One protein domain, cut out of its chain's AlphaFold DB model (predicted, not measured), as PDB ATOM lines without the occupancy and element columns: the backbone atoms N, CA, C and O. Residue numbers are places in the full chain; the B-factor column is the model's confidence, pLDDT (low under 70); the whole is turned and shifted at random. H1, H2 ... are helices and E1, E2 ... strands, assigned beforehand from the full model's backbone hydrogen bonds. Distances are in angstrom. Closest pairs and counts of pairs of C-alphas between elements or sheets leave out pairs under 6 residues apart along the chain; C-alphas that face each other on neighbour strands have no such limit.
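This is residues 15 to 87 of the 228 residues of an uncharacterized protein of bioreactor metagenome (UniProt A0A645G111). A long helix, H3, makes one side of the domain, and a two-stranded hairpin, E1 and E2, lies across from it. The short helix H1 follows directly on E2 and packs on the later part of H3, while the short helix H2 is near E1 and touches no helix. The printed part has 73 residues, with two named strands and then three named helices in the order E1, E2, H1, H2, H3; the sheet E1 - E2 is antiparallel and the class is mixed, helices and strands. The whole is only just compact, close to loose, with a radius of gyration of the C-alphas of 13.4 A and spans of 38 by 29 by 22 A.

E1, residues 15 to 19, begins at C-alpha 15 (146.068, 190.366, 212.185) and is 12.2 A long. E2, residues 29 to 34, is 15.7 A long. H1, residues 35 to 41, and H2, residues 48 to 54, are short. H3, residues 62 to 85, is 34.6 A long and ends at C-alpha 85 (156.582, 184.955, 228.960).

E1 and E2 form a hairpin, antiparallel at 145 degrees, with N 17 and O 31 at 2.8 A and N 31 and O 17 at 2.8 A, within hydrogen-bond range. The closest C-alphas of E1 and H2 are those of Phe 17 and Leu 52, 7.3 A apart. H3 touches H1 with its residues 75 to 82 alone; the closest C-alphas of the two, those of Leu 37 and Ser 79, are 6.5 A apart. The two run opposite ways at a steep tilt of 51 degrees. E2 and H3 are only just apart, at 8.4 A. H2 and H3 are apart. In H1, H2 and H3 every O i to N i+4 pair is within hydrogen-bond range.

The C-alphas farthest apart, of Leu 60 and Gly 87, are 40.4 A apart. The printed part has no cut, and no link is long. The mean pLDDT of the printed part is 70.8; residues 15 to 33, 48 to 49 and 52 are under 70.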
ATOM      1  N   LEU A  15     147.223 189.663 212.749       39.28
ATOM      2  CA  LEU A  15     146.068 190.366 212.185       39.28
ATOM      3  C   LEU A  15     146.581 191.536 211.337       39.28
ATOM      4  O   LEU A  15     147.368 192.356 211.820       39.28
ATOM      5  N   SER A  16     146.174 191.594 210.069       36.38
ATOM      6  CA  SER A  16     146.488 192.700 209.162       36.38
ATOM      7  C   SER A  16     145.438 193.797 209.287       36.38
ATOM      8  O   SER A  16     144.282 193.583 208.933       36.38
ATOM      9  N   PHE A  17     145.846 194.981 209.732       36.19
ATOM     10  CA  PHE A  17     145.013 196.179 209.712       36.19
ATOM     11  C   PHE A  17     145.424 197.051 208.541       36.19
ATOM     12  O   PHE A  17     146.563 197.516 208.472       36.19
ATOM     13  N   GLU A  18     144.488 197.309 207.640       31.89
ATOM     14  CA  GLU A  18     144.667 198.283 206.576       31.89
ATOM     15  C   GLU A  18     144.431 199.680 207.164       31.89
ATOM     16  O   GLU A  18     143.301 200.057 207.476       31.89
ATOM     17  N   ILE A  19     145.504 200.444 207.409       35.56
ATOM     18  CA  ILE A  19     145.373 201.809 207.936       35.56
ATOM     19  C   ILE A  19     145.702 202.814 206.839       35.56
ATOM     20  O   ILE A  19     146.859 202.999 206.455       35.56
ATOM     21  N   HIS A  20     144.684 203.554 206.409       31.70
ATOM     22  CA  HIS A  20     144.844 204.748 205.587       31.70
ATOM     23  C   HIS A  20     145.366 205.899 206.459       31.70
ATOM     24  O   HIS A  20     144.614 206.749 206.935       31.70
ATOM     25  N   THR A  21     146.670 205.927 206.736       34.16
ATOM     26  CA  THR A  21     147.283 207.141 207.297       34.16
ATOM     27  C   THR A  21     147.538 208.129 206.167       34.16
ATOM     28  O   THR A  21     148.136 207.762 205.158       34.16
ATOM     29  N   GLY A  22     147.163 209.398 206.350       33.00
ATOM     30  CA  GLY A  22     147.322 210.427 205.314       33.00
ATOM     31  C   GLY A  22     148.753 210.569 204.773       33.00
ATOM     32  O   GLY A  22     148.939 211.100 203.687       33.00
ATOM     33  N   ALA A  23     149.777 210.082 205.489       35.62
ATOM     34  CA  ALA A  23     151.204 210.154 205.149       35.62
ATOM     35  C   ALA A  23     151.699 209.233 204.021       35.62
ATOM     36  O   ALA A  23     152.810 209.446 203.543       35.62
ATOM     37  N   ALA A  24     150.924 208.244 203.582       33.47
ATOM     38  CA  ALA A  24     151.299 207.369 202.473       33.47
ATOM     39  C   ALA A  24     150.033 206.981 201.710       33.47
ATOM     40  O   ALA A  24     149.301 206.109 202.160       33.47
ATOM     41  N   LEU A  25     149.750 207.688 200.616       43.19
ATOM     42  CA  LEU A  25     148.488 207.573 199.881       43.19
ATOM     43  C   LEU A  25     148.590 206.787 198.563       43.19
ATOM     44  O   LEU A  25     147.618 206.745 197.826       43.19
ATOM     45  N   SER A  26     149.698 206.085 198.299       35.88
ATOM     46  CA  SER A  26     149.802 205.203 197.124       35.88
ATOM     47  C   SER A  26     149.682 203.708 197.435       35.88
ATOM     48  O   SER A  26     149.409 202.933 196.527       35.88
ATOM     49  N   GLU A  27     149.844 203.284 198.693       35.56
ATOM     50  CA  GLU A  27     149.707 201.875 199.079       35.56
ATOM     51  C   GLU A  27     149.097 201.748 200.481       35.56
ATOM     52  O   GLU A  27     149.600 202.376 201.425       35.56
ATOM     53  N   PRO A  28     148.047 200.929 200.660       39.28
ATOM     54  CA  PRO A  28     147.576 200.578 201.987       39.28
ATOM     55  C   PRO A  28     148.706 199.932 202.788       39.28
ATOM     56  O   PRO A  28     149.248 198.884 202.431       39.28
ATOM     57  N   ARG A  29     149.098 200.567 203.896       44.12
ATOM     58  CA  ARG A  29     150.072 199.960 204.802       44.12
ATOM     59  C   ARG A  29     149.334 199.041 205.756       44.12
ATOM     60  O   ARG A  29     148.663 199.504 206.676       44.12
ATOM     61  N   ASN A  30     149.537 197.745 205.557       45.44
ATOM     62  CA  ASN A  30     149.180 196.733 206.536       45.44
ATOM     63  C   ASN A  30     150.011 196.949 207.807       45.44
ATOM     64  O   ASN A  30     151.234 196.782 207.803       45.44
ATOM     65  N   ILE A  31     149.351 197.344 208.890       51.53
ATOM     66  CA  ILE A  31     149.915 197.300 210.235       51.53
ATOM     67  C   ILE A  31     149.550 195.945 210.818       51.53
ATOM     68  O   ILE A  31     148.388 195.558 210.843       51.53
ATOM     69  N   TRP A  32     150.560 195.220 211.275       55.81
ATOM     70  CA  TRP A  32     150.380 193.915 211.885       55.81
ATOM     71  C   TRP A  32     150.305 194.096 213.398       55.81
ATOM     72  O   TRP A  32     151.292 194.495 214.021       55.81
ATOM     73  N   LEU A  33     149.140 193.828 213.989       66.06
ATOM     74  CA  LEU A  33     149.017 193.692 215.439       66.06
ATOM     75  C   LEU A  33     148.918 192.202 215.756       66.06
ATOM     76  O   LEU A  33     148.169 191.464 215.114       66.06
ATOM     77  N   ARG A  34     149.695 191.744 216.737       70.19
ATOM     78  CA  ARG A  34     149.593 190.356 217.185       70.19
ATOM     79  C   ARG A  34     148.231 190.118 217.829       70.19
ATOM     80  O   ARG A  34     147.769 190.953 218.605       70.19
ATOM     81  N   LYS A  35     147.634 188.961 217.543       72.31
ATOM     82  CA  LYS A  35     146.301 188.591 218.029       72.31
ATOM     83  C   LYS A  35     146.212 188.501 219.556       72.31
ATOM     84  O   LYS A  35     145.299 189.054 220.158       72.31
ATOM     85  N   ASP A  36     147.217 187.908 220.190       79.44
ATOM     86  CA  ASP A  36     147.326 187.853 221.655       79.44
ATOM     87  C   ASP A  36     147.386 189.250 222.302       79.44
ATOM     88  O   ASP A  36     146.812 189.496 223.363       79.44
ATOM     89  N   LEU A  37     148.050 190.197 221.642       80.94
ATOM     90  CA  LEU A  37     148.155 191.577 222.088       80.94
ATOM     91  C   LEU A  37     146.841 192.342 221.888       80.94
ATOM     92  O   LEU A  37     146.473 193.129 222.764       80.94
ATOM     93  N   SER A  38     146.130 192.121 220.776       76.88
ATOM     94  CA  SER A  38     144.820 192.739 220.543       76.88
ATOM     95  C   SER A  38     143.772 192.237 221.529       76.88
ATOM     96  O   SER A  38     143.097 193.056 222.140       76.88
ATOM     97  N   GLU A  39     143.694 190.922 221.755       80.69
ATOM     98  CA  GLU A  39     142.750 190.314 222.703       80.69
ATOM     99  C   GLU A  39     143.000 190.805 224.138       80.69
ATOM    100  O   GLU A  39     142.061 191.088 224.879       80.69
ATOM    101  N   LYS A  40     144.271 190.984 224.520       83.19
ATOM    102  CA  LYS A  40     144.644 191.476 225.853       83.19
ATOM    103  C   LYS A  40     144.353 192.964 226.058       83.19
ATOM    104  O   LYS A  40     143.958 193.366 227.150       83.19
ATOM    105  N   LEU A  41     144.625 193.801 225.057       82.19
ATOM    106  CA  LEU A  41     144.538 195.262 225.192       82.19
ATOM    107  C   LEU A  41     143.179 195.839 224.800       82.19
ATOM    108  O   LEU A  41     142.824 196.917 225.281       82.19
ATOM    109  N   PHE A  42     142.445 195.147 223.935       82.56
ATOM    110  CA  PHE A  42     141.174 195.587 223.374       82.56
ATOM    111  C   PHE A  42     140.139 194.448 223.405       82.56
ATOM    112  O   PHE A  42     139.582 194.114 222.362       82.56
ATOM    113  N   PRO A  43     139.845 193.862 224.583       82.50
ATOM    114  CA  PRO A  43     138.921 192.725 224.695       82.50
ATOM    115  C   PRO A  43     137.487 193.067 224.258       82.50
ATOM    116  O   PRO A  43     136.712 192.184 223.904       82.50
ATOM    117  N   GLU A  44     137.140 194.356 224.277       81.81
ATOM    118  CA  GLU A  44     135.824 194.874 223.890       81.81
ATOM    119  C   GLU A  44     135.624 194.929 222.366       81.81
ATOM    120  O   GLU A  44     134.488 194.978 221.901       81.81
ATOM    121  N   ALA A  45     136.708 194.954 221.578       79.62
ATOM    122  CA  ALA A  45     136.630 195.045 220.125       79.62
ATOM    123  C   ALA A  45     136.365 193.653 219.534       79.62
ATOM    124  O   ALA A  45     137.235 192.784 219.561       79.62
ATOM    125  N   ARG A  46     135.160 193.436 218.998       76.00
ATOM    126  CA  ARG A  46     134.735 192.148 218.420       76.00
ATOM    127  C   ARG A  46     134.917 192.087 216.908       76.00
ATOM    128  O   ARG A  46     134.811 191.011 216.324       76.00
ATOM    129  N   THR A  47     135.176 193.230 216.282       73.00
ATOM    130  CA  THR A  47     135.401 193.366 214.841       73.00
ATOM    131  C   THR A  47     136.672 194.162 214.545       73.00
ATOM    132  O   THR A  47     137.068 195.037 215.319       73.00
ATOM    133  N   ASP A  48     137.271 193.929 213.374       69.06
ATOM    134  CA  ASP A  48     138.447 194.685 212.914       69.06
ATOM    135  C   ASP A  48     138.166 196.191 212.823       69.06
ATOM    136  O   ASP A  48     139.045 197.011 213.083       69.06
ATOM    137  N   LYS A  49     136.919 196.571 212.512       67.50
ATOM    138  CA  LYS A  49     136.480 197.969 212.452       67.50
ATOM    139  C   LYS A  49     136.493 198.636 213.828       67.50
ATOM    140  O   LYS A  49     136.986 199.754 213.952       67.50
ATOM    141  N   GLU A  50     135.976 197.964 214.853       72.06
ATOM    142  CA  GLU A  50     135.988 198.471 216.234       72.06
ATOM    143  C   GLU A  50     137.416 198.579 216.774       72.06
ATOM    144  O   GLU A  50     137.763 199.558 217.437       72.06
ATOM    145  N   LEU A  51     138.269 197.607 216.444       72.75
ATOM    146  CA  LEU A  51     139.680 197.628 216.815       72.75
ATOM    147  C   LEU A  51     140.430 198.770 216.113       72.75
ATOM    148  O   LEU A  51     141.183 199.504 216.755       72.75
ATOM    149  N   LEU A  52     140.176 198.975 214.819       69.62
ATOM    150  CA  LEU A  52     140.715 200.100 214.056       69.62
ATOM    151  C   LEU A  52     140.277 201.440 214.656       69.62
ATOM    152  O   LEU A  52     141.096 202.347 214.808       69.62
ATOM    153  N   GLU A  53     139.008 201.577 215.035       70.94
ATOM    154  CA  GLU A  53     138.496 202.790 215.670       70.94
ATOM    155  C   GLU A  53     139.141 203.033 217.043       70.94
ATOM    156  O   GLU A  53     139.584 204.152 217.325       70.94
ATOM    157  N   ALA A  54     139.293 201.989 217.862       72.88
ATOM    158  CA  ALA A  54     139.974 202.064 219.155       72.88
ATOM    159  C   ALA A  54     141.454 202.478 219.032       72.88
ATOM    160  O   ALA A  54     141.984 203.148 219.925       72.88
ATOM    161  N   LEU A  55     142.098 202.111 217.920       72.88
ATOM    162  CA  LEU A  55     143.481 202.449 217.569       72.88
ATOM    163  C   LEU A  55     143.610 203.742 216.744       72.88
ATOM    164  O   LEU A  55     144.723 204.149 216.400       72.88
ATOM    165  N   THR A  56     142.502 204.421 216.439       74.81
ATOM    166  CA  THR A  56     142.517 205.657 215.655       74.81
ATOM    167  C   THR A  56     142.625 206.885 216.554       74.81
ATOM    168  O   THR A  56     141.709 207.263 217.288       74.81
ATOM    169  N   TYR A  57     143.745 207.596 216.434       78.00
ATOM    170  CA  TYR A  57     144.002 208.826 217.177       78.00
ATOM    171  C   TYR A  57     143.871 210.047 216.266       78.00
ATOM    172  O   TYR A  57     144.611 210.210 215.304       78.00
ATOM    173  N   ARG A  58     142.943 210.948 216.604       73.00
ATOM    174  CA  ARG A  58     142.651 212.156 215.808       73.00
ATOM    175  C   ARG A  58     143.438 213.407 216.221       73.00
ATOM    176  O   ARG A  58     143.385 214.414 215.536       73.00
ATOM    177  N   GLY A  59     144.124 213.395 217.365       77.88
ATOM    178  CA  GLY A  59     144.975 214.519 217.797       77.88
ATOM    179  C   GLY A  59     144.269 215.859 218.086       77.88
ATOM    180  O   GLY A  59     144.947 216.841 218.347       77.88
ATOM    181  N   LEU A  60     142.930 215.915 218.089       80.88
ATOM    182  CA  LEU A  60     142.141 217.153 218.261       80.88
ATOM    183  C   LEU A  60     142.154 217.762 219.675       80.88
ATOM    184  O   LEU A  60     141.601 218.835 219.888       80.88
ATOM    185  N   SER A  61     142.714 217.073 220.669       86.50
ATOM    186  CA  SER A  61     142.815 217.599 222.033       86.50
ATOM    187  C   SER A  61     144.080 217.109 222.716       86.50
ATOM    188  O   SER A  61     144.542 215.999 222.442       86.50
ATOM    189  N   GLY A  62     144.601 217.893 223.666       87.69
ATOM    190  CA  GLY A  62     145.770 217.505 224.466       87.69
ATOM    191  C   GLY A  62     145.593 216.136 225.130       87.69
ATOM    192  O   GLY A  62     146.496 215.309 225.093       87.69
ATOM    193  N   LYS A  63     144.381 215.821 225.611       88.94
ATOM    194  CA  LYS A  63     144.049 214.496 226.163       88.94
ATOM    195  C   LYS A  63     144.225 213.371 225.136       88.94
ATOM    196  O   LYS A  63     144.792 212.336 225.470       88.94
ATOM    197  N   LYS A  64     143.770 213.560 223.890       82.94
ATOM    198  CA  LYS A  64     143.947 212.573 222.807       82.94
ATOM    199  C   LYS A  64     145.419 212.426 222.412       82.94
ATOM    200  O   LYS A  64     145.853 211.321 222.102       82.94
ATOM    201  N   VAL A  65     146.180 213.519 222.459       84.75
ATOM    202  CA  VAL A  65     147.622 213.519 222.188       84.75
ATOM    203  C   VAL A  65     148.395 212.759 223.269       84.75
ATOM    204  O   VAL A  65     149.190 211.880 222.941       84.75
ATOM    205  N   SER A  66     148.121 213.017 224.549       89.94
ATOM    206  CA  SER A  66     148.734 212.279 225.661       89.94
ATOM    207  C   SER A  66     148.358 210.801 225.637       89.94
ATOM    208  O   SER A  66     149.221 209.944 225.823       89.94
ATOM    209  N   ARG A  67     147.088 210.497 225.338       86.62
ATOM    210  CA  ARG A  67     146.605 209.122 225.197       86.62
ATOM    211  C   ARG A  67     147.389 208.353 224.131       86.62
ATOM    212  O   ARG A  67     147.759 207.221 224.393       86.62
ATOM    213  N   PHE A  68     147.702 208.959 222.983       85.00
ATOM    214  CA  PHE A  68     148.527 208.312 221.953       85.00
ATOM    215  C   PHE A  68     149.879 207.838 222.510       85.00
ATOM    216  O   PHE A  68     150.275 206.693 222.296       85.00
ATOM    217  N   VAL A  69     150.583 208.696 223.254       87.00
ATOM    218  CA  VAL A  69     151.899 208.363 223.825       87.00
ATOM    219  C   VAL A  69     151.769 207.259 224.878       87.00
ATOM    220  O   VAL A  69     152.501 206.271 224.830       87.00
ATOM    221  N   GLN A  70     150.799 207.395 225.783       89.50
ATOM    222  CA  GLN A  70     150.535 206.421 226.847       89.50
ATOM    223  C   GLN A  70     150.137 205.049 226.295       89.50
ATOM    224  O   GLN A  70     150.689 204.031 226.714       89.50
ATOM    225  N   ASP A  71     149.222 205.016 225.329       85.88
ATOM    226  CA  ASP A  71     148.768 203.778 224.702       85.88
ATOM    227  C   ASP A  71     149.918 203.110 223.942       85.88
ATOM    228  O   ASP A  71     150.087 201.897 224.037       85.88
ATOM    229  N   THR A  72     150.777 203.887 223.275       84.25
ATOM    230  CA  THR A  72     151.964 203.344 222.602       84.25
ATOM    231  C   THR A  72     152.936 202.704 223.599       84.25
ATOM    232  O   THR A  72     153.466 201.621 223.344       84.25
ATOM    233  N   HIS A  73     153.167 203.331 224.759       88.88
ATOM    234  CA  HIS A  73     154.003 202.746 225.818       88.88
ATOM    235  C   HIS A  73     153.383 201.471 226.381       88.88
ATOM    236  O   HIS A  73     154.098 200.496 226.613       88.88
ATOM    237  N   ARG A  74     152.059 201.457 226.564       88.75
ATOM    238  CA  ARG A  74     151.313 200.279 227.014       88.75
ATOM    239  C   ARG A  74     151.432 199.127 226.015       88.75
ATOM    240  O   ARG A  74     151.775 198.025 226.425       88.75
ATOM    241  N   ILE A  75     151.230 199.390 224.723       85.19
ATOM    242  CA  ILE A  75     151.373 198.403 223.641       85.19
ATOM    243  C   ILE A  75     152.790 197.825 223.620       85.19
ATOM    244  O   ILE A  75     152.959 196.608 223.607       85.19
ATOM    245  N   LEU A  76     153.817 198.680 223.674       85.56
ATOM    246  CA  LEU A  76     155.214 198.243 223.699       85.56
ATOM    247  C   LEU A  76     155.514 197.369 224.923       85.56
ATOM    248  O   LEU A  76     156.121 196.307 224.794       85.56
ATOM    249  N   ARG A  77     155.072 197.800 226.109       89.44
ATOM    250  CA  ARG A  77     155.274 197.065 227.360       89.44
ATOM    251  C   ARG A  77     154.616 195.690 227.322       89.44
ATOM    252  O   ARG A  77     155.257 194.714 227.701       89.44
ATOM    253  N   GLU A  78     153.358 195.610 226.897       89.06
ATOM    254  CA  GLU A  78     152.639 194.334 226.852       89.06
ATOM    255  C   GLU A  78     153.196 193.407 225.768       89.06
ATOM    256  O   GLU A  78     153.351 192.220 226.025       89.06
ATOM    257  N   SER A  79     153.622 193.942 224.620       84.88
ATOM    258  CA  SER A  79     154.316 193.161 223.588       84.88
ATOM    259  C   SER A  79     155.598 192.502 224.120       84.88
ATOM    260  O   SER A  79     155.815 191.309 223.916       84.88
ATOM    261  N   LEU A  80     156.418 193.248 224.872       87.00
ATOM    262  CA  LEU A  80     157.640 192.716 225.486       87.00
ATOM    263  C   LEU A  80     157.346 191.661 226.555       87.00
ATOM    264  O   LEU A  80     158.040 190.652 226.611       87.00
ATOM    265  N   LYS A  81     156.316 191.868 227.385       90.06
ATOM    266  CA  LYS A  81     155.907 190.869 228.382       90.06
ATOM    267  C   LYS A  81     155.526 189.551 227.724       90.06
ATOM    268  O   LYS A  81     156.039 188.523 228.140       90.06
ATOM    269  N   ILE A  82     154.695 189.595 226.681       85.94
ATOM    270  CA  ILE A  82     154.272 188.383 225.973       85.94
ATOM    271  C   ILE A  82     155.486 187.680 225.342       85.94
ATOM    272  O   ILE A  82     155.601 186.461 225.427       85.94
ATOM    273  N   GLU A  83     156.426 188.423 224.743       84.12
ATOM    274  CA  GLU A  83     157.670 187.827 224.233       84.12
ATOM    275  C   GLU A  83     158.482 187.129 225.328       84.12
ATOM    276  O   GLU A  83     158.926 185.997 225.128       84.12
ATOM    277  N   TYR A  84     158.642 187.760 226.492       89.25
ATOM    278  CA  TYR A  84     159.415 187.186 227.593       89.25
ATOM    279  C   TYR A  84     158.720 185.979 228.229       89.25
ATOM    280  O   TYR A  84     159.370 184.976 228.510       89.25
ATOM    281  N   GLU A  85     157.401 186.047 228.418       90.50
ATOM    282  CA  GLU A  85     156.582 184.955 228.960       90.50
ATOM    283  C   GLU A  85     156.559 183.742 228.019       90.50
ATOM    284  O   GLU A  85     156.540 182.605 228.482       90.50
ATOM    285  N   SER A  86     156.638 183.962 226.701       86.69
ATOM    286  CA  SER A  86     156.724 182.880 225.710       86.69
ATOM    287  C   SER A  86     158.072 182.143 225.692       86.69
ATOM    288  O   SER A  86     158.207 181.137 225.001       86.69
ATOM    289  N   GLY A  87     159.093 182.662 226.385       87.12
ATOM    290  CA  GLY A  87     160.453 182.115 226.384       87.12
ATOM    291  C   GLY A  87     161.231 182.317 225.076       87.12
ATOM    292  O   GLY A  87     162.380 181.886 224.980       87.12
TER     293      GLY A  87